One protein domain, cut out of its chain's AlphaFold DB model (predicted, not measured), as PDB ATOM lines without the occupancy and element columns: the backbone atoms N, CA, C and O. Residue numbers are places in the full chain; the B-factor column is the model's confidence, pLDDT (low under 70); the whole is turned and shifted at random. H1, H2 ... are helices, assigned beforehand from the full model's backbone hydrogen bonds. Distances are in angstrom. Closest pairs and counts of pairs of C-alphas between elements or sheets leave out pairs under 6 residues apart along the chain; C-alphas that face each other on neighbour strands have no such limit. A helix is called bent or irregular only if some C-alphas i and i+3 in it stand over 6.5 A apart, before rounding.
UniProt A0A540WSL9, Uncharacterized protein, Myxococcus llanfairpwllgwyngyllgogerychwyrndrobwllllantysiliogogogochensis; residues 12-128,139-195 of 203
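AT A GLANCE: This is residues 12 to 128 and 139 to 195 of the 203 residues of an uncharacterized protein of Myxococcus llanfairpwllgwyngyllgogerychwyrndrobwllllantysiliogogogochensis (UniProt A0A540WSL9). Four helices, H1 to H4, fold back and forth into a small cluster, and the long helix H6 meets this cluster near its C-terminal end and runs far out from it as an arm. H5 packs side by side with H6 near that same end, residues 139 to 145 stick out at the far end, and the short H7 lies near H2. The printed part has 174 residues with seven named helices, H1 to H7 in chain order, and no named strand; the class is all helix. It is compact, with a radius of gyration of the C-alphas of 17.5 A, and spans 60 by 42 by 36 A, the arm of H6 making the length.

HOW THE PARTS SIT: Residues 12 to 32 hold no named element; then comes H1, residues 33 to 46, the hub, touching three other helices. H2, residues 50 to 66, touches H1 in a hairpin, closest at C-alphas of Met 44 and Ala 53, 5.4 A, at a shallow tilt of 27 degrees, opposite ways. H3, residues 73 to 80, touches H2 in a hairpin, closest at C-alphas of Arg 57 and Met 78, 6.3 A; the tilt of 38 degrees is only just steep. H4, residues 84 to 90, makes a hairpin with H3 and also touches H1, closest at C-alphas of Ala 42 and Gly 84, 3.8 A. H5, residues 102 to 114, is apart from H1 to H4. H6, residues 140 to 174, touches H5 with residues 160 to 174 alone, closest at C-alphas of Leu 113 and Ala 160, 5.6 A, at a shallow tilt of 18 degrees, opposite ways. H6 touches H1 about perpendicular, at 74 degrees, closest at C-alphas of Val 35 and Asp 168, 6.0 A. H7, residues 188 to 193, is close to but not clearly touching H2, closest at C-alphas of Ala 62 and Leu 191, 7.0 A. Residues 28 to 29 pair antiparallel with 186 to 187. Every O i to N i+4 pair is within hydrogen-bond range in H1, H3, H4, H5 and H7; H2 has 11 of 13 and H6 27 of 31.

IN THESE COORDINATES: H1 begins at C-alpha 33 (28.733, -6.016, 17.139) and is 20.0 A long; H2 is 24.2 A, H5 18.5 A. H6 runs 51.1 A from C-alpha 140 (52.085, -40.238, 4.920); it is irregular, C-alphas 141 and 144 being 7.1 A apart. H7 ends at C-alpha 193 (10.663, -9.084, 23.687).

THE WHOLE: The C-alphas of Asn 71 and Glu 141 are the farthest apart, 60.5 A. Residues 129 to 138 are cut out, with 14.3 A between C-alphas 128 and 139. The links H4 to H5 and H6 to H7 are long. The pLDDT is under 70 at residues 12 to 18 and 115 to 128.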
ATOM      1  N   LEU A  12      34.644  -5.867   0.967       69.00
ATOM      2  CA  LEU A  12      33.305  -6.419   1.097       69.00
ATOM      3  C   LEU A  12      33.324  -7.920   1.421       69.00
ATOM      4  O   LEU A  12      32.331  -8.407   1.948       69.00
ATOM      5  N   THR A  13      34.432  -8.645   1.220       62.94
ATOM      6  CA  THR A  13      34.486 -10.071   1.565       62.94
ATOM      7  C   THR A  13      34.178 -10.294   3.052       62.94
ATOM      8  O   THR A  13      34.836  -9.721   3.926       62.94
ATOM      9  N   PRO A  14      33.183 -11.135   3.381       57.12
ATOM     10  CA  PRO A  14      32.568 -11.171   4.695       57.12
ATOM     11  C   PRO A  14      33.370 -12.082   5.623       57.12
ATOM     12  O   PRO A  14      32.849 -13.077   6.130       57.12
ATOM     13  N   PHE A  15      34.635 -11.760   5.898       64.69
ATOM     14  CA  PHE A  15      35.242 -12.317   7.100       64.69
ATOM     15  C   PHE A  15      34.642 -11.601   8.316       64.69
ATOM     16  O   PHE A  15      35.106 -10.557   8.779       64.69
ATOM     17  N   VAL A  16      33.529 -12.153   8.784       67.56
ATOM     18  CA  VAL A  16      32.697 -11.631   9.864       67.56
ATOM     19  C   VAL A  16      33.015 -12.468  11.115       67.56
ATOM     20  O   VAL A  16      32.767 -13.670  11.107       67.56
ATOM     21  N   PRO A  17      33.575 -11.885  12.197       65.25
ATOM     22  CA  PRO A  17      33.980 -12.629  13.402       65.25
ATOM     23  C   PRO A  17      32.887 -13.457  14.098       65.25
ATOM     24  O   PRO A  17      33.216 -14.278  14.961       65.25
ATOM     25  N   CYS A  18      31.618 -13.194  13.777       68.75
ATOM     26  CA  CYS A  18      30.435 -13.893  14.265       68.75
ATOM     27  C   CYS A  18      29.393 -13.950  13.139       68.75
ATOM     28  O   CYS A  18      29.004 -12.901  12.625       68.75
ATOM     29  N   ASP A  19      28.914 -15.140  12.779       72.00
ATOM     30  CA  ASP A  19      27.743 -15.257  11.906       72.00
ATOM     31  C   ASP A  19      26.477 -15.002  12.731       72.00
ATOM     32  O   ASP A  19      26.125 -15.774  13.623       72.00
ATOM     33  N   TYR A  20      25.818 -13.879  12.453       76.62
ATOM     34  CA  TYR A  20      24.623 -13.462  13.174       76.62
ATOM     35  C   TYR A  20      23.357 -14.166  12.685       76.62
ATOM     36  O   TYR A  20      22.327 -14.024  13.337       76.62
ATOM     37  N   CYS A  21      23.407 -14.937  11.594       72.81
ATOM     38  CA  CYS A  21      22.238 -15.648  11.066       72.81
ATOM     39  C   CYS A  21      21.787 -16.807  11.975       72.81
ATOM     40  O   CYS A  21      20.644 -17.240  11.886       72.81
ATOM     41  N   TYR A  22      22.657 -17.283  12.874       74.19
ATOM     42  CA  TYR A  22      22.407 -18.436  13.752       74.19
ATOM     43  C   TYR A  22      22.483 -18.081  15.241       74.19
ATOM     44  O   TYR A  22      22.965 -18.864  16.063       74.19
ATOM     45  N   LEU A  23      22.055 -16.873  15.614       79.56
ATOM     46  CA  LEU A  23      22.068 -16.464  17.015       79.56
ATOM     47  C   LEU A  23      21.080 -17.277  17.857       79.56
ATOM     48  O   LEU A  23      19.895 -17.357  17.534       79.56
ATOM     49  N   SER A  24      21.552 -17.796  18.994       84.00
ATOM     50  CA  SER A  24      20.650 -18.304  20.025       84.00
ATOM     51  C   SER A  24      19.986 -17.142  20.785       84.00
ATOM     52  O   SER A  24      20.574 -16.058  20.880       84.00
ATOM     53  N   PRO A  25      18.791 -17.341  21.369       83.25
ATOM     54  CA  PRO A  25      18.121 -16.320  22.179       83.25
ATOM     55  C   PRO A  25      18.975 -15.777  23.340       83.25
ATOM     56  O   PRO A  25      18.859 -14.608  23.708       83.25
ATOM     57  N   GLU A  26      19.861 -16.601  23.898       86.56
ATOM     58  CA  GLU A  26      20.747 -16.270  25.021       86.56
ATOM     59  C   GLU A  26      22.042 -15.565  24.588       86.56
ATOM     60  O   GLU A  26      22.845 -15.168  25.437       86.56
ATOM     61  N   ALA A  27      22.280 -15.407  23.282       88.56
ATOM     62  CA  ALA A  27      23.478 -14.753  22.780       88.56
ATOM     63  C   ALA A  27      23.523 -13.284  23.225       88.56
ATOM     64  O   ALA A  27      22.577 -12.523  23.021       88.56
ATOM     65  N   HIS A  28      24.647 -12.881  23.822       92.12
ATOM     66  CA  HIS A  28      24.876 -11.505  24.250       92.12
ATOM     67  C   HIS A  28      25.485 -10.668  23.128       92.12
ATOM     68  O   HIS A  28      26.599 -10.945  22.681       92.12
ATOM     69  N   LEU A  29      24.789  -9.595  22.780       93.50
ATOM     70  CA  LEU A  29      25.190  -8.571  21.831       93.50
ATOM     71  C   LEU A  29      25.683  -7.318  22.556       93.50
ATOM     72  O   LEU A  29      25.217  -6.986  23.646       93.50
ATOM     73  N   GLN A  30      26.636  -6.623  21.952       94.88
ATOM     74  CA  GLN A  30      27.383  -5.486  22.480       94.88
ATOM     75  C   GLN A  30      27.455  -4.379  21.423       94.88
ATOM     76  O   GLN A  30      27.278  -4.653  20.235       94.88
ATOM     77  N   PRO A  31      27.814  -3.135  21.793       95.06
ATOM     78  CA  PRO A  31      27.988  -2.071  20.808       95.06
ATOM     79  C   PRO A  31      28.978  -2.436  19.695       95.06
ATOM     80  O   PRO A  31      28.735  -2.107  18.540       95.06
ATOM     81  N   ALA A  32      30.055  -3.165  20.022       93.69
ATOM     82  CA  ALA A  32      31.064  -3.633  19.063       93.69
ATOM     83  C   ALA A  32      30.484  -4.485  17.919       93.69
ATOM     84  O   ALA A  32      31.035  -4.494  16.818       93.69
ATOM     85  N   ASP A  33      29.353  -5.154  18.143       93.31
ATOM     86  CA  ASP A  33      28.733  -6.016  17.139       93.31
ATOM     87  C   ASP A  33      28.141  -5.213  15.976       93.31
ATOM     88  O   ASP A  33      28.053  -5.735  14.866       93.31
ATOM     89  N   LEU A  34      27.856  -3.916  16.165       94.62
ATOM     90  CA  LEU A  34      27.408  -3.010  15.101       94.62
ATOM     91  C   LEU A  34      28.420  -2.891  13.950       94.62
ATOM     92  O   LEU A  34      28.020  -2.742  12.797       94.62
ATOM     93  N   VAL A  35      29.722  -2.996  14.239       93.06
ATOM     94  CA  VAL A  35      30.798  -3.004  13.226       93.06
ATOM     95  C   VAL A  35      30.627  -4.202  12.302       93.06
ATOM     96  O   VAL A  35      30.648  -4.092  11.076       93.06
ATOM     97  N   THR A  36      30.428  -5.358  12.922       89.56
ATOM     98  CA  THR A  36      30.334  -6.639  12.241       89.56
ATOM     99  C   THR A  36      28.997  -6.777  11.508       89.56
ATOM    100  O   THR A  36      28.972  -7.241  10.368       89.56
ATOM    101  N   LEU A  37      27.903  -6.294  12.105       92.06
ATOM    102  CA  LEU A  37      26.589  -6.229  11.467       92.06
ATOM    103  C   LEU A  37      26.575  -5.277  10.269       92.06
ATOM    104  O   LEU A  37      26.012  -5.618   9.234       92.06
ATOM    105  N   GLY A  38      27.234  -4.122  10.379       92.62
ATOM    106  CA  GLY A  38      27.348  -3.157   9.288       92.62
ATOM    107  C   GLY A  38      28.078  -3.698   8.071       92.62
ATOM    108  O   GLY A  38      27.595  -3.567   6.948       92.62
ATOM    109  N   MET A  39      29.214  -4.361   8.295       90.06
ATOM    110  CA  MET A  39      29.933  -5.036   7.214       90.06
ATOM    111  C   MET A  39      29.134  -6.192   6.617       90.06
ATOM    112  O   MET A  39      29.097  -6.331   5.396       90.06
ATOM    113  N   GLY A  40      28.471  -6.993   7.456       88.88
ATOM    114  CA  GLY A  40      27.593  -8.065   6.994       88.88
ATOM    115  C   GLY A  40      26.468  -7.534   6.106       88.88
ATOM    116  O   GLY A  40      26.285  -8.024   4.995       88.88
ATOM    117  N   LEU A  41      25.780  -6.472   6.537       91.94
ATOM    118  CA  LEU A  41      24.741  -5.814   5.747       91.94
ATOM    119  C   LEU A  41      25.293  -5.296   4.415       91.94
ATOM    120  O   LEU A  41      24.691  -5.550   3.374       91.94
ATOM    121  N   ALA A  42      26.443  -4.617   4.429       92.00
ATOM    122  CA  ALA A  42      27.065  -4.100   3.214       92.00
ATOM    123  C   ALA A  42      27.381  -5.216   2.208       92.00
ATOM    124  O   ALA A  42      27.073  -5.079   1.024       92.00
ATOM    125  N   TRP A  43      27.921  -6.343   2.678       88.81
ATOM    126  CA  TRP A  43      28.150  -7.512   1.831       88.81
ATOM    127  C   TRP A  43      26.850  -8.064   1.244       88.81
ATOM    128  O   TRP A  43      26.780  -8.300   0.040       88.81
ATOM    129  N   MET A  44      25.805  -8.246   2.059       88.31
ATOM    130  CA  MET A  44      24.534  -8.797   1.575       88.31
ATOM    131  C   MET A  44      23.867  -7.893   0.538       88.31
ATOM    132  O   MET A  44      23.329  -8.399  -0.447       88.31
ATOM    133  N   LEU A  45      23.948  -6.571   0.715       90.50
ATOM    134  CA  LEU A  45      23.468  -5.599  -0.269       90.50
ATOM    135  C   LEU A  45      24.239  -5.709  -1.590       90.50
ATOM    136  O   LEU A  45      23.621  -5.760  -2.651       90.50
ATOM    137  N   GLU A  46      25.568  -5.819  -1.536       89.56
ATOM    138  CA  GLU A  46      26.396  -5.983  -2.738       89.56
ATOM    139  C   GLU A  46      26.091  -7.296  -3.475       89.56
ATOM    140  O   GLU A  46      25.954  -7.324  -4.698       89.56
ATOM    141  N   GLN A  47      25.907  -8.385  -2.726       86.19
ATOM    142  CA  GLN A  47      25.551  -9.699  -3.272       86.19
ATOM    143  C   GLN A  47      24.070  -9.822  -3.658       86.19
ATOM    144  O   GLN A  47      23.650 -10.886  -4.116       86.19
ATOM    145  N   LYS A  48      23.266  -8.764  -3.477       87.31
ATOM    146  CA  LYS A  48      21.813  -8.756  -3.725       87.31
ATOM    147  C   LYS A  48      21.068  -9.866  -2.969       87.31
ATOM    148  O   LYS A  48      20.084 -10.418  -3.456       87.31
ATOM    149  N   ARG A  49      21.544 -10.203  -1.767       82.94
ATOM    150  CA  ARG A  49      20.924 -11.148  -0.828       82.94
ATOM    151  C   ARG A  49      19.979 -10.403   0.104       82.94
ATOM    152  O   ARG A  49      20.260 -10.229   1.288       82.94
ATOM    153  N   GLU A  50      18.876  -9.910  -0.456       81.00
ATOM    154  CA  GLU A  50      17.862  -9.150   0.289       81.00
ATOM    155  C   GLU A  50      17.246  -9.965   1.436       81.00
ATOM    156  O   GLU A  50      16.941  -9.407   2.488       81.00
ATOM    157  N   ASP A  51      17.154 -11.288   1.264       79.00
ATOM    158  CA  ASP A  51      16.735 -12.240   2.292       79.00
ATOM    159  C   ASP A  51      17.617 -12.155   3.544       79.00
ATOM    160  O   ASP A  51      17.113 -12.049   4.656       79.00
ATOM    161  N   LEU A  52      18.940 -12.117   3.371       77.88
ATOM    162  CA  LEU A  52      19.875 -12.002   4.489       77.88
ATOM    163  C   LEU A  52      20.034 -10.554   4.963       77.88
ATOM    164  O   LEU A  52      20.169 -10.308   6.159       77.88
ATOM    165  N   ALA A  53      19.975  -9.569   4.066       80.31
ATOM    166  CA  ALA A  53      20.004  -8.154   4.447       80.31
ATOM    167  C   ALA A  53      18.837  -7.789   5.385       80.31
ATOM    168  O   ALA A  53      19.018  -6.987   6.309       80.31
ATOM    169  N   GLY A  54      17.677  -8.430   5.191       78.88
ATOM    170  CA  GLY A  54      16.502  -8.346   6.059       78.88
ATOM    171  C   GLY A  54      16.734  -8.825   7.495       78.88
ATOM    172  O   GLY A  54      15.964  -8.459   8.372       78.88
ATOM    173  N   TRP A  55      17.816  -9.560   7.763       83.56
ATOM    174  CA  TRP A  55      18.228  -9.943   9.114       83.56
ATOM    175  C   TRP A  55      19.185  -8.926   9.748       83.56
ATOM    176  O   TRP A  55      18.962  -8.438  10.858       83.56
ATOM    177  N   TYR A  56      20.247  -8.559   9.025       89.62
ATOM    178  CA  TYR A  56      21.292  -7.672   9.546       89.62
ATOM    179  C   TYR A  56      20.774  -6.260   9.831       89.62
ATOM    180  O   TYR A  56      21.170  -5.649  10.826       89.62
ATOM    181  N   ARG A  57      19.876  -5.737   8.983       92.62
ATOM    182  CA  ARG A  57      19.356  -4.374   9.134       92.62
ATOM    183  C   ARG A  57      18.507  -4.218  10.401       92.62
ATOM    184  O   ARG A  57      18.924  -3.422  11.241       92.62
ATOM    185  N   PRO A  58      17.401  -4.957  10.622       92.44
ATOM    186  CA  PRO A  58      16.597  -4.803  11.837       92.44
ATOM    187  C   PRO A  58      17.399  -5.033  13.117       92.44
ATOM    188  O   PRO A  58      17.265  -4.262  14.064       92.44
ATOM    189  N   LEU A  59      18.289  -6.033  13.127       92.81
ATOM    190  CA  LEU A  59      19.149  -6.299  14.277       92.81
ATOM    191  C   LEU A  59      20.078  -5.115  14.580       92.81
ATOM    192  O   LEU A  59      20.200  -4.705  15.733       92.81
ATOM    193  N   SER A  60      20.704  -4.528  13.555       94.25
ATOM    194  CA  SER A  60      21.554  -3.349  13.738       94.25
ATOM    195  C   SER A  60      20.771  -2.149  14.282       94.25
ATOM    196  O   SER A  60      21.236  -1.509  15.223       94.25
ATOM    197  N   LEU A  61      19.571  -1.881  13.755       95.56
ATOM    198  CA  LEU A  61      18.727  -0.763  14.189       95.56
ATOM    199  C   LEU A  61      18.296  -0.927  15.649       95.56
ATOM    200  O   LEU A  61      18.482  -0.008  16.445       95.56
ATOM    201  N   ALA A  62      17.847  -2.123  16.036       95.31
ATOM    202  CA  ALA A  62      17.487  -2.414  17.421       95.31
ATOM    203  C   ALA A  62      18.674  -2.240  18.383       95.31
ATOM    204  O   ALA A  62      18.510  -1.718  19.484       95.31
ATOM    205  N   LEU A  63      19.896  -2.604  17.975       95.31
ATOM    206  CA  LEU A  63      21.089  -2.355  18.791       95.31
ATOM    207  C   LEU A  63      21.431  -0.862  18.896       95.31
ATOM    208  O   LEU A  63      21.801  -0.406  19.979       95.31
ATOM    209  N   PHE A  64      21.295  -0.086  17.816       95.88
ATOM    210  CA  PHE A  64      21.460   1.372  17.873       95.88
ATOM    211  C   PHE A  64      20.467   2.003  18.856       95.88
ATOM    212  O   PHE A  64      20.866   2.840  19.668       95.88
ATOM    213  N   GLU A  65      19.203   1.584  18.830       95.25
ATOM    214  CA  GLU A  65      18.169   2.031  19.768       95.25
ATOM    215  C   GLU A  65      18.496   1.629  21.208       95.25
ATOM    216  O   GLU A  65      18.583   2.489  22.092       95.25
ATOM    217  N   ARG A  66      18.785   0.345  21.438       94.81
ATOM    218  CA  ARG A  66      19.105  -0.209  22.759       94.81
ATOM    219  C   ARG A  66      20.301   0.482  23.404       94.81
ATOM    220  O   ARG A  66      20.284   0.809  24.593       94.81
ATOM    221  N   PHE A  67      21.340   0.742  22.618       94.44
ATOM    222  CA  PHE A  67      22.529   1.451  23.071       94.44
ATOM    223  C   PHE A  67      22.416   2.970  22.910       94.44
ATOM    224  O   PHE A  67      23.409   3.665  23.094       94.44
ATOM    225  N   GLY A  68      21.225   3.524  22.653       93.31
ATOM    226  CA  GLY A  68      20.975   4.969  22.588       93.31
ATOM    227  C   GLY A  68      21.932   5.714  21.651       93.31
ATOM    228  O   GLY A  68      22.382   6.808  21.982       93.31
ATOM    229  N   LEU A  69      22.280   5.087  20.528       93.75
ATOM    230  CA  LEU A  69      23.204   5.570  19.501       93.75
ATOM    231  C   LEU A  69      22.463   6.094  18.255       93.75
ATOM    232  O   LEU A  69      23.087   6.377  17.238       93.75
ATOM    233  N   VAL A  70      21.139   6.253  18.322       95.25
ATOM    234  CA  VAL A  70      20.264   6.615  17.186       95.25
ATOM    235  C   VAL A  70      20.594   7.948  16.507       95.25
ATOM    236  O   VAL A  70      20.221   8.163  15.359       95.25
ATOM    237  N   ASN A  71      21.299   8.842  17.207       93.88
ATOM    238  CA  ASN A  71      21.704  10.149  16.683       93.88
ATOM    239  C   ASN A  71      23.000  10.093  15.858       93.88
ATOM    240  O   ASN A  71      23.425  11.113  15.315       93.88
ATOM    241  N   LEU A  72      23.666   8.937  15.799       93.25
ATOM    242  CA  LEU A  72      24.878   8.767  15.008       93.25
ATOM    243  C   LEU A  72      24.530   8.634  13.513       93.25
ATOM    244  O   LEU A  72      23.583   7.922  13.180       93.25
ATOM    245  N   PRO A  73      25.310   9.228  12.589       93.12
ATOM    246  CA  PRO A  73      25.079   9.088  11.145       93.12
ATOM    247  C   PRO A  73      25.039   7.632  10.655       93.12
ATOM    248  O   PRO A  73      24.361   7.314   9.682       93.12
ATOM    249  N   GLN A  74      25.743   6.734  11.344       95.19
ATOM    250  CA  GLN A  74      25.778   5.308  11.035       95.19
ATOM    251  C   GLN A  74      24.416   4.636  11.237       95.19
ATOM    252  O   GLN A  74      24.095   3.715  10.493       95.19
ATOM    253  N   HIS A  75      23.600   5.105  12.186       96.31
ATOM    254  CA  HIS A  75      22.241   4.600  12.376       96.31
ATOM    255  C   HIS A  75      21.379   4.868  11.133       96.31
ATOM    256  O   HIS A  75      20.757   3.953  10.595       96.31
ATOM    257  N   GLU A  76      21.421   6.103  10.627       95.62
ATOM    258  CA  GLU A  76      20.735   6.492   9.391       95.62
ATOM    259  C   GLU A  76      21.241   5.679   8.192       95.62
ATOM    260  O   GLU A  76      20.454   5.177   7.392       95.62
ATOM    261  N   ALA A  77      22.558   5.479   8.105       95.62
ATOM    262  CA  ALA A  77      23.172   4.692   7.043       95.62
ATOM    263  C   ALA A  77      22.663   3.243   7.017       95.62
ATOM    264  O   ALA A  77      22.298   2.748   5.951       95.62
ATOM    265  N   MET A  78      22.586   2.576   8.178       94.75
ATOM    266  CA  MET A  78      22.027   1.220   8.267       94.75
ATOM    267  C   MET A  78      20.563   1.173   7.826       94.75
ATOM    268  O   MET A  78      20.128   0.180   7.239       94.75
ATOM    269  N   ARG A  79      19.795   2.228   8.119       94.75
ATOM    270  CA  ARG A  79      18.363   2.291   7.826       94.75
ATOM    271  C   ARG A  79      18.080   2.490   6.343       94.75
ATOM    272  O   ARG A  79      17.232   1.782   5.803       94.75
ATOM    273  N   GLU A  80      18.780   3.418   5.699       94.19
ATOM    274  CA  GLU A  80      18.414   3.921   4.369       94.19
ATOM    275  C   GLU A  80      19.219   3.293   3.230       94.19
ATOM    276  O   GLU A  80      18.718   3.150   2.114       94.19
ATOM    277  N   GLN A  81      20.471   2.900   3.470       92.69
ATOM    278  CA  GLN A  81      21.374   2.606   2.366       92.69
ATOM    279  C   GLN A  81      21.052   1.274   1.678       92.69
ATOM    280  O   GLN A  81      20.830   0.252   2.325       92.69
ATOM    281  N   THR A  82      21.054   1.267   0.345       90.12
ATOM    282  CA  THR A  82      20.745   0.078  -0.478       90.12
ATOM    283  C   THR A  82      21.945  -0.454  -1.264       90.12
ATOM    284  O   THR A  82      21.884  -1.552  -1.802       90.12
ATOM    285  N   SER A  83      23.053   0.293  -1.294       91.88
ATOM    286  CA  SER A  83      24.335  -0.126  -1.883       91.88
ATOM    287  C   SER A  83      25.347  -0.469  -0.791       91.88
ATOM    288  O   SER A  83      25.535   0.318   0.139       91.88
ATOM    289  N   GLY A  84      26.024  -1.613  -0.921       91.38
ATOM    290  CA  GLY A  84      27.039  -2.060   0.033       91.38
ATOM    291  C   GLY A  84      28.229  -1.109   0.124       91.38
ATOM    292  O   GLY A  84      28.630  -0.717   1.219       91.38
ATOM    293  N   VAL A  85      28.750  -0.673  -1.025       91.06
ATOM    294  CA  VAL A  85      29.871   0.281  -1.103       91.06
ATOM    295  C   VAL A  85      29.535   1.608  -0.419       91.06
ATOM    296  O   VAL A  85      30.313   2.110   0.393       91.06
ATOM    297  N   GLU A  86      28.357   2.162  -0.702       92.75
ATOM    298  CA  GLU A  86      27.926   3.416  -0.077       92.75
ATOM    299  C   GLU A  86      27.667   3.240   1.424       92.75
ATOM    300  O   GLU A  86      27.976   4.138   2.208       92.75
ATOM    301  N   LEU A  87      27.178   2.070   1.858       94.56
ATOM    302  CA  LEU A  87      27.009   1.782   3.282       94.56
ATOM    303  C   LEU A  87      28.367   1.791   3.986       94.56
ATOM    304  O   LEU A  87      28.521   2.486   4.985       94.56
ATOM    305  N   LEU A  88      29.375   1.099   3.443       92.56
ATOM    306  CA  LEU A  88      30.730   1.108   4.003       92.56
ATOM    307  C   LEU A  88      31.285   2.531   4.137       92.56
ATOM    308  O   LEU A  88      31.809   2.896   5.191       92.56
ATOM    309  N   LYS A  89      31.114   3.360   3.108       92.06
ATOM    310  CA  LYS A  89      31.544   4.760   3.139       92.06
ATOM    311  C   LYS A  89      30.862   5.546   4.262       92.06
ATOM    312  O   LYS A  89      31.532   6.263   5.003       92.06
ATOM    313  N   MET A  90      29.552   5.377   4.437       93.38
ATOM    314  CA  MET A  90      28.782   6.036   5.500       93.38
ATOM    315  C   MET A  90      29.108   5.499   6.906       93.38
ATOM    316  O   MET A  90      29.022   6.233   7.889       93.38
ATOM    317  N   LEU A  91      29.561   4.248   7.009       93.38
ATOM    318  CA  LEU A  91      30.129   3.668   8.232       93.38
ATOM    319  C   LEU A  91      31.541   4.200   8.556       93.38
ATOM    320  O   LEU A  91      32.091   3.902   9.623       93.38
ATOM    321  N   GLY A  92      32.117   5.021   7.674       91.69
ATOM    322  CA  GLY A  92      33.452   5.599   7.818       91.69
ATOM    323  C   GLY A  92      34.575   4.674   7.350       91.69
ATOM    324  O   GLY A  92      35.728   4.885   7.723       91.69
ATOM    325  N   VAL A  93      34.257   3.640   6.566       91.38
ATOM    326  CA  VAL A  93      35.267   2.814   5.897       91.38
ATOM    327  C   VAL A  93      35.805   3.588   4.701       91.38
ATOM    328  O   VAL A  93      35.048   4.073   3.860       91.38
ATOM    329  N   VAL A  94      37.126   3.683   4.612       86.94
ATOM    330  CA  VAL A  94      37.824   4.342   3.507       86.94
ATOM    331  C   VAL A  94      38.968   3.456   3.035       86.94
ATOM    332  O   VAL A  94      39.625   2.790   3.834       86.94
ATOM    333  N   ASP A  95      39.213   3.464   1.729       80.12
ATOM    334  CA  ASP A  95      40.251   2.642   1.100       80.12
ATOM    335  C   ASP A  95      41.670   3.098   1.496       80.12
ATOM    336  O   ASP A  95      42.530   2.305   1.880       80.12
ATOM    337  N   SER A  96      41.901   4.414   1.491       83.31
ATOM    338  CA  SER A  96      43.196   5.030   1.808       83.31
ATOM    339  C   SER A  96      43.049   6.130   2.868       83.31
ATOM    340  O   SER A  96      42.995   7.310   2.522       83.31
ATOM    341  N   PRO A  97      42.967   5.771   4.164       86.44
ATOM    342  CA  PRO A  97      42.816   6.740   5.244       86.44
ATOM    343  C   PRO A  97      44.068   7.603   5.419       86.44
ATOM    344  O   PRO A  97      45.199   7.106   5.454       86.44
ATOM    345  N   GLU A  98      43.867   8.902   5.620       89.00
ATOM    346  CA  GLU A  98      44.940   9.820   5.991       89.00
ATOM    347  C   GLU A  98      45.422   9.596   7.439       89.00
ATOM    348  O   GLU A  98      44.782   8.946   8.273       89.00
ATOM    349  N   ARG A  99      46.570  10.192   7.787       82.81
ATOM    350  CA  ARG A  99      47.130  10.134   9.154       82.81
ATOM    351  C   ARG A  99      46.276  10.843  10.208       82.81
ATOM    352  O   ARG A  99      46.464  10.596  11.397       82.81
ATOM    353  N   SER A 100      45.357  11.706   9.799       88.94
ATOM    354  CA  SER A 100      44.387  12.386  10.665       88.94
ATOM    355  C   SER A 100      43.128  11.544  10.904       88.94
ATOM    356  O   SER A 100      42.563  11.601  11.991       88.94
ATOM    357  N   ASP A 101      42.751  10.675   9.962       89.75
ATOM    358  CA  ASP A 101      41.517   9.883  10.024       89.75
ATOM    359  C   ASP A 101      41.655   8.621  10.895       89.75
ATOM    360  O   ASP A 101      42.062   7.547  10.444       89.75
ATOM    361  N   GLY A 102      41.372   8.765  12.191       91.31
ATOM    362  CA  GLY A 102      41.436   7.658  13.147       91.31
ATOM    363  C   GLY A 102      40.461   6.522  12.839       91.31
ATOM    364  O   GLY A 102      40.836   5.357  12.978       91.31
ATOM    365  N   LEU A 103      39.244   6.853  12.396       93.50
ATOM    366  CA  LEU A 103      38.192   5.877  12.111       93.50
ATOM    367  C   LEU A 103      38.536   5.056  10.868       93.50
ATOM    368  O   LEU A 103      38.555   3.826  10.934       93.50
ATOM    369  N   GLY A 104      38.913   5.721   9.779       90.69
ATOM    370  CA  GLY A 104      39.334   5.055   8.556       90.69
ATOM    371  C   GLY A 104      40.548   4.149   8.761       90.69
ATOM    372  O   GLY A 104      40.583   3.024   8.264       90.69
ATOM    373  N   ARG A 105      41.532   4.574   9.569       91.31
ATOM    374  CA  ARG A 105      42.683   3.718   9.918       91.31
ATOM    375  C   ARG A 105      42.289   2.496  10.740       91.31
ATOM    376  O   ARG A 105      42.863   1.428  10.527       91.31
ATOM    377  N   ALA A 106      41.354   2.640  11.678       92.50
ATOM    378  CA  ALA A 106      40.868   1.516  12.472       92.50
ATOM    379  C   ALA A 106      40.166   0.483  11.578       92.50
ATOM    380  O   ALA A 106      40.457  -0.708  11.683       92.50
ATOM    381  N   TRP A 107      39.348   0.939  10.628       90.75
ATOM    382  CA  TRP A 107      38.745   0.082   9.609       90.75
ATOM    383  C   TRP A 107      39.778  -0.619   8.728       90.75
ATOM    384  O   TRP A 107      39.742  -1.841   8.607       90.75
ATOM    385  N   LEU A 108      40.755   0.111   8.180       87.19
ATOM    386  CA  LEU A 108      41.824  -0.484   7.370       87.19
ATOM    387  C   LEU A 108      42.599  -1.558   8.149       87.19
ATOM    388  O   LEU A 108      42.914  -2.622   7.614       87.19
ATOM    389  N   MET A 109      42.909  -1.291   9.420       87.75
ATOM    390  CA  MET A 109      43.599  -2.246  10.286       87.75
ATOM    391  C   MET A 109      42.743  -3.490  10.542       87.75
ATOM    392  O   MET A 109      43.257  -4.604  10.460       87.75
ATOM    393  N   ARG A 110      41.442  -3.314  10.802       87.81
ATOM    394  CA  ARG A 110      40.493  -4.418  10.985       87.81
ATOM    395  C   ARG A 110      40.492  -5.329   9.767       87.81
ATOM    396  O   ARG A 110      40.679  -6.532   9.907       87.81
ATOM    397  N   SER A 111      40.370  -4.758   8.579       81.25
ATOM    398  CA  SER A 111      40.341  -5.517   7.332       81.25
ATOM    399  C   SER A 111      41.645  -6.268   7.083       81.25
ATOM    400  O   SER A 111      41.618  -7.435   6.720       81.25
ATOM    401  N   ARG A 112      42.804  -5.666   7.381       79.94
ATOM    402  CA  ARG A 112      44.104  -6.355   7.279       79.94
ATOM    403  C   ARG A 112      44.250  -7.524   8.250       79.94
ATOM    404  O   ARG A 112      44.843  -8.533   7.885       79.94
ATOM    405  N   LEU A 113      43.724  -7.398   9.471       79.75
ATOM    406  CA  LEU A 113      43.712  -8.499  10.439       79.75
ATOM    407  C   LEU A 113      42.830  -9.658   9.966       79.75
ATOM    408  O   LEU A 113      43.143 -10.814  10.234       79.75
ATOM    409  N   LEU A 114      41.747  -9.346   9.256       75.44
ATOM    410  CA  LEU A 114      40.742 -10.308   8.817       75.44
ATOM    411  C   LEU A 114      40.947 -10.836   7.390       75.44
ATOM    412  O   LEU A 114      40.280 -11.793   7.026       75.44
ATOM    413  N   ALA A 115      41.873 -10.274   6.608       67.19
ATOM    414  CA  ALA A 115      42.199 -10.735   5.253       67.19
ATOM    415  C   ALA A 115      43.107 -11.984   5.231       67.19
ATOM    416  O   ALA A 115      43.202 -12.689   4.229       67.19
ATOM    417  N   LEU A 116      43.800 -12.292   6.332       54.88
ATOM    418  CA  LEU A 116      44.745 -13.417   6.395       54.88
ATOM    419  C   LEU A 116      44.117 -14.831   6.284       54.88
ATOM    420  O   LEU A 116      44.814 -15.727   5.809       54.88
ATOM    421  N   PRO A 117      42.834 -15.075   6.620       53.62
ATOM    422  CA  PRO A 117      42.139 -16.331   6.316       53.62
ATOM    423  C   PRO A 117      41.517 -16.389   4.903       53.62
ATOM    424  O   PRO A 117      40.959 -17.419   4.530       53.62
ATOM    425  N   GLU A 118      41.572 -15.311   4.113       45.09
ATOM    426  CA  GLU A 118      40.682 -15.104   2.958       45.09
ATOM    427  C   GLU A 118      41.063 -15.887   1.686       45.09
ATOM    428  O   GLU A 118      40.281 -15.928   0.741       45.09
ATOM    429  N   TRP A 119      42.225 -16.548   1.604       38.59
ATOM    430  CA  TRP A 119      42.672 -17.150   0.327       38.59
ATOM    431  C   TRP A 119      42.487 -18.663   0.164       38.59
ATOM    432  O   TRP A 119      42.690 -19.176  -0.934       38.59
ATOM    433  N   ALA A 120      42.010 -19.362   1.192       39.66
ATOM    434  CA  ALA A 120      41.193 -20.567   1.052       39.66
ATOM    435  C   ALA A 120      40.704 -21.012   2.422       39.66
ATOM    436  O   ALA A 120      41.482 -21.111   3.372       39.66
ATOM    437  N   SER A 121      39.435 -21.394   2.480       44.88
ATOM    438  CA  SER A 121      38.716 -21.929   3.642       44.88
ATOM    439  C   SER A 121      39.385 -23.110   4.369       44.88
ATOM    440  O   SER A 121      38.913 -23.514   5.424       44.88
ATOM    441  N   GLY A 122      40.508 -23.640   3.876       42.41
ATOM    442  CA  GLY A 122      41.273 -24.699   4.529       42.41
ATOM    443  C   GLY A 122      42.048 -24.263   5.779       42.41
ATOM    444  O   GLY A 122      42.525 -25.123   6.506       42.41
ATOM    445  N   VAL A 123      42.202 -22.968   6.078       45.59
ATOM    446  CA  VAL A 123      42.945 -22.529   7.281       45.59
ATOM    447  C   VAL A 123      42.157 -22.752   8.575       45.59
ATOM    448  O   VAL A 123      42.722 -23.233   9.553       45.59
ATOM    449  N   LEU A 124      40.853 -22.455   8.582       42.12
ATOM    450  CA  LEU A 124      40.009 -22.647   9.769       42.12
ATOM    451  C   LEU A 124      39.709 -24.127  10.045       42.12
ATOM    452  O   LEU A 124      39.535 -24.501  11.199       42.12
ATOM    453  N   GLU A 125      39.719 -24.975   9.015       45.38
ATOM    454  CA  GLU A 125      39.585 -26.431   9.172       45.38
ATOM    455  C   GLU A 125      40.911 -27.126   9.534       45.38
ATOM    456  O   GLU A 125      40.945 -28.341   9.713       45.38
ATOM    457  N   GLY A 126      42.030 -26.393   9.624       46.78
ATOM    458  CA  GLY A 126      43.337 -27.016   9.825       46.78
ATOM    459  C   GLY A 126      43.752 -27.912   8.643       46.78
ATOM    460  O   GLY A 126      44.396 -28.953   8.791       46.78
ATOM    461  N   HIS A 127      43.378 -27.520   7.432       51.50
ATOM    462  CA  HIS A 127      43.665 -28.220   6.186       51.50
ATOM    463  C   HIS A 127      44.365 -27.298   5.172       51.50
ATOM    464  O   HIS A 127      43.834 -27.039   4.088       51.50
ATOM    465  N   PRO A 128      45.608 -26.852   5.448       49.41
ATOM    466  CA  PRO A 128      46.379 -25.962   4.575       49.41
ATOM    467  C   PRO A 128      46.627 -26.532   3.168       49.41
ATOM    468  O   PRO A 128      47.059 -25.809   2.280       49.41
ATOM    469  N   PRO A 139      51.279 -37.589   0.981       77.94
ATOM    470  CA  PRO A 139      52.225 -38.602   1.445       77.94
ATOM    471  C   PRO A 139      52.183 -38.737   2.969       77.94
ATOM    472  O   PRO A 139      52.082 -37.737   3.685       77.94
ATOM    473  N   THR A 140      52.242 -39.966   3.480       78.56
ATOM    474  CA  THR A 140      52.085 -40.238   4.920       78.56
ATOM    475  C   THR A 140      53.168 -39.539   5.744       78.56
ATOM    476  O   THR A 140      52.901 -39.061   6.842       78.56
ATOM    477  N   GLU A 141      54.363 -39.404   5.175       82.50
ATOM    478  CA  GLU A 141      55.542 -38.775   5.767       82.50
ATOM    479  C   GLU A 141      55.376 -37.259   5.954       82.50
ATOM    480  O   GLU A 141      55.971 -36.681   6.859       82.50
ATOM    481  N   LEU A 142      54.559 -36.607   5.119       77.38
ATOM    482  CA  LEU A 142      54.326 -35.157   5.167       77.38
ATOM    483  C   LEU A 142      53.129 -34.769   6.038       77.38
ATOM    484  O   LEU A 142      52.974 -33.595   6.376       77.38
ATOM    485  N   ARG A 143      52.293 -35.737   6.432       73.31
ATOM    486  CA  ARG A 143      51.088 -35.489   7.233       73.31
ATOM    487  C   ARG A 143      51.376 -34.743   8.547       73.31
ATOM    488  O   ARG A 143      50.698 -33.744   8.771       73.31
ATOM    489  N   PRO A 144      52.390 -35.108   9.359       80.88
ATOM    490  CA  PRO A 144      52.664 -34.389  10.606       80.88
ATOM    491  C   PRO A 144      53.067 -32.926  10.380       80.88
ATOM    492  O   PRO A 144      52.679 -32.040  11.135       80.88
ATOM    493  N   MET A 145      53.817 -32.650   9.309       78.62
ATOM    494  CA  MET A 145      54.199 -31.283   8.942       78.62
ATOM    495  C   MET A 145      52.977 -30.473   8.505       78.62
ATOM    496  O   MET A 145      52.841 -29.306   8.865       78.62
ATOM    497  N   ALA A 146      52.066 -31.107   7.764       75.19
ATOM    498  CA  ALA A 146      50.840 -30.476   7.316       75.19
ATOM    499  C   ALA A 146      49.884 -30.139   8.464       75.19
ATOM    500  O   ALA A 146      49.339 -29.037   8.496       75.19
ATOM    501  N   GLU A 147      49.728 -31.058   9.414       74.69
ATOM    502  CA  GLU A 147      48.970 -30.851  10.652       74.69
ATOM    503  C   GLU A 147      49.604 -29.763  11.533       74.69
ATOM    504  O   GLU A 147      48.894 -28.969  12.142       74.69
ATOM    505  N   ASN A 148      50.934 -29.653  11.571       81.31
ATOM    506  CA  ASN A 148      51.577 -28.565  12.305       81.31
ATOM    507  C   ASN A 148      51.273 -27.189  11.682       81.31
ATOM    508  O   ASN A 148      50.819 -26.284  12.378       81.31
ATOM    509  N   VAL A 149      51.445 -27.048  10.362       77.94
ATOM    510  CA  VAL A 149      51.140 -25.795   9.638       77.94
ATOM    511  C   VAL A 149      49.666 -25.416   9.793       77.94
ATOM    512  O   VAL A 149      49.337 -24.252  10.003       77.94
ATOM    513  N   ALA A 150      48.774 -26.403   9.727       72.44
ATOM    514  CA  ALA A 150      47.349 -26.241   9.972       72.44
ATOM    515  C   ALA A 150      47.057 -25.607  11.333       72.44
ATOM    516  O   ALA A 150      46.351 -24.603  11.417       72.44
ATOM    517  N   ASN A 151      47.619 -26.197  12.387       74.81
ATOM    518  CA  ASN A 151      47.415 -25.756  13.758       74.81
ATOM    519  C   ASN A 151      47.965 -24.342  13.980       74.81
ATOM    520  O   ASN A 151      47.302 -23.523  14.615       74.81
ATOM    521  N   GLU A 152      49.140 -24.026  13.430       80.75
ATOM    522  CA  GLU A 152      49.728 -22.685  13.520       80.75
ATOM    523  C   GLU A 152      48.863 -21.628  12.818       80.75
ATOM    524  O   GLU A 152      48.627 -20.551  13.373       80.75
ATOM    525  N   LEU A 153      48.331 -21.938  11.632       74.81
ATOM    526  CA  LEU A 153      47.445 -21.033  10.901       74.81
ATOM    527  C   LEU A 153      46.100 -20.844  11.621       74.81
ATOM    528  O   LEU A 153      45.622 -19.714  11.731       74.81
ATOM    529  N   ALA A 154      45.520 -21.911  12.178       74.44
ATOM    530  CA  ALA A 154      44.298 -21.832  12.980       74.44
ATOM    531  C   ALA A 154      44.500 -21.009  14.268       74.44
ATOM    532  O   ALA A 154      43.657 -20.179  14.629       74.44
ATOM    533  N   ALA A 155      45.643 -21.177  14.943       79.38
ATOM    534  CA  ALA A 155      46.013 -20.376  16.109       79.38
ATOM    535  C   ALA A 155      46.194 -18.894  15.741       79.38
ATOM    536  O   ALA A 155      45.705 -18.010  16.451       79.38
ATOM    537  N   HIS A 156      46.842 -18.614  14.606       80.56
ATOM    538  CA  HIS A 156      46.985 -17.258  14.088       80.56
ATOM    539  C   HIS A 156      45.624 -16.619  13.786       80.56
ATOM    540  O   HIS A 156      45.364 -15.511  14.252       80.56
ATOM    541  N   ALA A 157      44.736 -17.330  13.086       76.69
ATOM    542  CA  ALA A 157      43.390 -16.855  12.776       76.69
ATOM    543  C   ALA A 157      42.593 -16.551  14.053       76.69
ATOM    544  O   ALA A 157      42.028 -15.469  14.184       76.69
ATOM    545  N   THR A 158      42.636 -17.447  15.043       79.38
ATOM    546  CA  THR A 158      41.982 -17.240  16.347       79.38
ATOM    547  C   THR A 158      42.499 -15.979  17.046       79.38
ATOM    548  O   THR A 158      41.717 -15.177  17.567       79.38
ATOM    549  N   SER A 159      43.817 -15.766  17.031       83.19
ATOM    550  CA  SER A 159      44.448 -14.571  17.595       83.19
ATOM    551  C   SER A 159      44.038 -13.296  16.848       83.19
ATOM    552  O   SER A 159      43.684 -12.292  17.474       83.19
ATOM    553  N   ALA A 160      44.004 -13.344  15.513       82.38
ATOM    554  CA  ALA A 160      43.564 -12.238  14.672       82.38
ATOM    555  C   ALA A 160      42.091 -11.882  14.929       82.38
ATOM    556  O   ALA A 160      41.775 -10.708  15.120       82.38
ATOM    557  N   THR A 161      41.203 -12.874  15.051       81.56
ATOM    558  CA  THR A 161      39.794 -12.677  15.429       81.56
ATOM    559  C   THR A 161      39.668 -12.027  16.805       81.56
ATOM    560  O   THR A 161      38.899 -11.080  16.978       81.56
ATOM    561  N   ALA A 162      40.438 -12.487  17.794       84.75
ATOM    562  CA  ALA A 162      40.430 -11.897  19.131       84.75
ATOM    563  C   ALA A 162      40.900 -10.432  19.118       84.75
ATOM    564  O   ALA A 162      40.360  -9.602  19.851       84.75
ATOM    565  N   LEU A 163      41.886 -10.098  18.282       88.19
ATOM    566  CA  LEU A 163      42.359  -8.727  18.118       88.19
ATOM    567  C   LEU A 163      41.348  -7.854  17.366       88.19
ATOM    568  O   LEU A 163      41.102  -6.727  17.792       88.19
ATOM    569  N   ALA A 164      40.716  -8.373  16.314       88.19
ATOM    570  CA  ALA A 164      39.670  -7.663  15.587       88.19
ATOM    571  C   ALA A 164      38.489  -7.315  16.498       88.19
ATOM    572  O   ALA A 164      38.073  -6.167  16.520       88.19
ATOM    573  N   ARG A 165      38.047  -8.228  17.374       87.88
ATOM    574  CA  ARG A 165      37.006  -7.925  18.379       87.88
ATOM    575  C   ARG A 165      37.384  -6.771  19.315       87.88
ATOM    576  O   ARG A 165      36.533  -5.974  19.701       87.88
ATOM    577  N   LYS A 166      38.664  -6.650  19.687       91.00
ATOM    578  CA  LYS A 166      39.151  -5.500  20.474       91.00
ATOM    579  C   LYS A 166      39.142  -4.214  19.650       91.00
ATOM    580  O   LYS A 166      38.832  -3.155  20.185       91.00
ATOM    581  N   LEU A 167      39.476  -4.307  18.367       92.88
ATOM    582  CA  LEU A 167      39.476  -3.176  17.448       92.88
ATOM    583  C   LEU A 167      38.055  -2.694  17.117       92.88
ATOM    584  O   LEU A 167      37.846  -1.489  17.040       92.88
ATOM    585  N   ASP A 168      37.079  -3.596  17.025       93.38
ATOM    586  CA  ASP A 168      35.663  -3.274  16.810       93.38
ATOM    587  C   ASP A 168      35.133  -2.359  17.920       93.38
ATOM    588  O   ASP A 168      34.472  -1.358  17.649       93.38
ATOM    589  N   ARG A 169      35.521  -2.612  19.176       94.19
ATOM    590  CA  ARG A 169      35.211  -1.711  20.300       94.19
ATOM    591  C   ARG A 169      35.787  -0.310  20.091       94.19
ATOM    592  O   ARG A 169      35.103   0.673  20.362       94.19
ATOM    593  N   SER A 170      37.020  -0.212  19.593       94.50
ATOM    594  CA  SER A 170      37.651   1.076  19.280       94.50
ATOM    595  C   SER A 170      36.950   1.794  18.127       94.50
ATOM    596  O   SER A 170      36.780   3.006  18.194       94.50
ATOM    597  N   ILE A 171      36.511   1.070  17.092       96.06
ATOM    598  CA  ILE A 171      35.743   1.634  15.970       96.06
ATOM    599  C   ILE A 171      34.432   2.239  16.479       96.06
ATOM    600  O   ILE A 171      34.120   3.380  16.158       96.06
ATOM    601  N   VAL A 172      33.701   1.529  17.339       95.25
ATOM    602  CA  VAL A 172      32.431   2.025  17.899       95.25
ATOM    603  C   VAL A 172      32.638   3.210  18.839       95.25
ATOM    604  O   VAL A 172      31.842   4.149  18.835       95.25
ATOM    605  N   ALA A 173      33.729   3.219  19.606       95.12
ATOM    606  CA  ALA A 173      34.120   4.396  20.377       95.12
ATOM    607  C   ALA A 173      34.383   5.605  19.460       95.12
ATOM    608  O   ALA A 173      33.921   6.709  19.742       95.12
ATOM    609  N   LEU A 174      35.070   5.393  18.330       94.94
ATOM    610  CA  LEU A 174      35.351   6.426  17.325       94.94
ATOM    611  C   LEU A 174      34.095   6.896  16.574       94.94
ATOM    612  O   LEU A 174      34.056   8.044  16.140       94.94
ATOM    613  N   TRP A 175      33.058   6.060  16.463       94.25
ATOM    614  CA  TRP A 175      31.730   6.490  16.009       94.25
ATOM    615  C   TRP A 175      31.030   7.435  16.992       94.25
ATOM    616  O   TRP A 175      30.084   8.107  16.601       94.25
ATOM    617  N   GLY A 176      31.493   7.522  18.243       93.06
ATOM    618  CA  GLY A 176      30.937   8.405  19.269       93.06
ATOM    619  C   GLY A 176      30.197   7.682  20.395       93.06
ATOM    620  O   GLY A 176      29.514   8.334  21.184       93.06
ATOM    621  N   CYS A 177      30.311   6.354  20.502       94.31
ATOM    622  CA  CYS A 177      29.777   5.625  21.651       94.31
ATOM    623  C   CYS A 177      30.593   5.944  22.925       94.31
ATOM    624  O   CYS A 177      31.819   5.785  22.906       94.31
ATOM    625  N   PRO A 178      29.953   6.351  24.041       91.75
ATOM    626  CA  PRO A 178      30.647   6.581  25.307       91.75
ATOM    627  C   PRO A 178      31.360   5.323  25.817       91.75
ATOM    628  O   PRO A 178      30.813   4.219  25.740       91.75
ATOM    629  N   LEU A 179      32.560   5.484  26.384       90.44
ATOM    630  CA  LEU A 179      33.397   4.362  26.832       90.44
ATOM    631  C   LEU A 179      32.690   3.492  27.880       90.44
ATOM    632  O   LEU A 179      32.809   2.272  27.849       90.44
ATOM    633  N   GLU A 180      31.899   4.109  28.753       89.69
ATOM    634  CA  GLU A 180      31.134   3.450  29.816       89.69
ATOM    635  C   GLU A 180      30.031   2.543  29.255       89.69
ATOM    636  O   GLU A 180      29.545   1.644  29.941       89.69
ATOM    637  N   ARG A 181      29.623   2.770  28.000       89.75
ATOM    638  CA  ARG A 181      28.598   1.977  27.318       89.75
ATOM    639  C   ARG A 181      29.176   0.839  26.491       89.75
ATOM    640  O   ARG A 181      28.428  -0.076  26.170       89.75
ATOM    641  N   LEU A 182      30.478   0.836  26.195       90.44
ATOM    642  CA  LEU A 182      31.116  -0.211  25.382       90.44
ATOM    643  C   LEU A 182      31.021  -1.612  26.000       90.44
ATOM    644  O   LEU A 182      31.128  -2.601  25.278       90.44
ATOM    645  N   ASP A 183      30.829  -1.696  27.318       90.81
ATOM    646  CA  ASP A 183      30.651  -2.956  28.045       90.81
ATOM    647  C   ASP A 183      29.184  -3.340  28.271       90.81
ATOM    648  O   ASP A 183      28.917  -4.426  28.794       90.81
ATOM    649  N   GLN A 184      28.232  -2.492  27.865       94.12
ATOM    650  CA  GLN A 184      26.814  -2.841  27.905       94.12
ATOM    651  C   GLN A 184      26.542  -4.034  26.993       94.12
ATOM    652  O   GLN A 184      27.147  -4.186  25.930       94.12
ATOM    653  N   ARG A 185      25.616  -4.889  27.429       94.62
ATOM    654  CA  ARG A 185      25.189  -6.065  26.676       94.62
ATOM    655  C   ARG A 185      23.676  -6.178  26.686       94.62
ATOM    656  O   ARG A 185      23.036  -5.762  27.648       94.62
ATOM    657  N   VAL A 186      23.135  -6.770  25.634       94.50
ATOM    658  CA  VAL A 186      21.725  -7.141  25.506       94.50
ATOM    659  C   VAL A 186      21.644  -8.538  24.910       94.50
ATOM    660  O   VAL A 186      22.496  -8.919  24.113       94.50
ATOM    661  N   THR A 187      20.675  -9.332  25.324       93.50
ATOM    662  CA  THR A 187      20.411 -10.646  24.735       93.50
ATOM    663  C   THR A 187      19.492 -10.531  23.527       93.50
ATOM    664  O   THR A 187      18.699  -9.595  23.414       93.50
ATOM    665  N   VAL A 188      19.555 -11.509  22.626       89.38
ATOM    666  CA  VAL A 188      18.615 -11.588  21.500       89.38
ATOM    667  C   VAL A 188      17.175 -11.720  22.001       89.38
ATOM    668  O   VAL A 188      16.283 -11.064  21.471       89.38
ATOM    669  N   ALA A 189      16.950 -12.496  23.064       88.81
ATOM    670  CA  ALA A 189      15.639 -12.637  23.690       88.81
ATOM    671  C   ALA A 189      15.064 -11.298  24.189       88.81
ATOM    672  O   ALA A 189      13.878 -11.040  23.989       88.81
ATOM    673  N   GLU A 190      15.885 -10.436  24.798       92.44
ATOM    674  CA  GLU A 190      15.458  -9.094  25.220       92.44
ATOM    675  C   GLU A 190      15.039  -8.237  24.021       92.44
ATOM    676  O   GLU A 190      13.978  -7.625  24.061       92.44
ATOM    677  N   LEU A 191      15.814  -8.248  22.931       91.31
ATOM    678  CA  LEU A 191      15.460  -7.495  21.723       91.31
ATOM    679  C   LEU A 191      14.159  -8.008  21.088       91.31
ATOM    680  O   LEU A 191      13.322  -7.213  20.665       91.31
ATOM    681  N   VAL A 192      13.955  -9.328  21.045       90.06
ATOM    682  CA  VAL A 192      12.709  -9.937  20.545       90.06
ATOM    683  C   VAL A 192      11.519  -9.556  21.428       90.06
ATOM    684  O   VAL A 192      10.452  -9.231  20.910       90.06
ATOM    685  N   ALA A 193      11.695  -9.534  22.753       88.62
ATOM    686  CA  ALA A 193      10.663  -9.084  23.687       88.62
ATOM    687  C   ALA A 193      10.322  -7.590  23.523       88.62
ATOM    688  O   ALA A 193       9.174  -7.200  23.732       88.62
ATOM    689  N   GLU A 194      11.291  -6.770  23.105       89.44
ATOM    690  CA  GLU A 194      11.108  -5.357  22.738       89.44
ATOM    691  C   GLU A 194      10.489  -5.171  21.332       89.44
ATOM    692  O   GLU A 194      10.213  -4.045  20.921       89.44
ATOM    693  N   GLY A 195      10.189  -6.263  20.617       86.44
ATOM    694  CA  GLY A 195       9.462  -6.251  19.345       86.44
ATOM    695  C   GLY A 195      10.322  -6.487  18.104       86.44
ATOM    696  O   GLY A 195       9.807  -6.379  16.989       86.44
TER     697      GLY A 195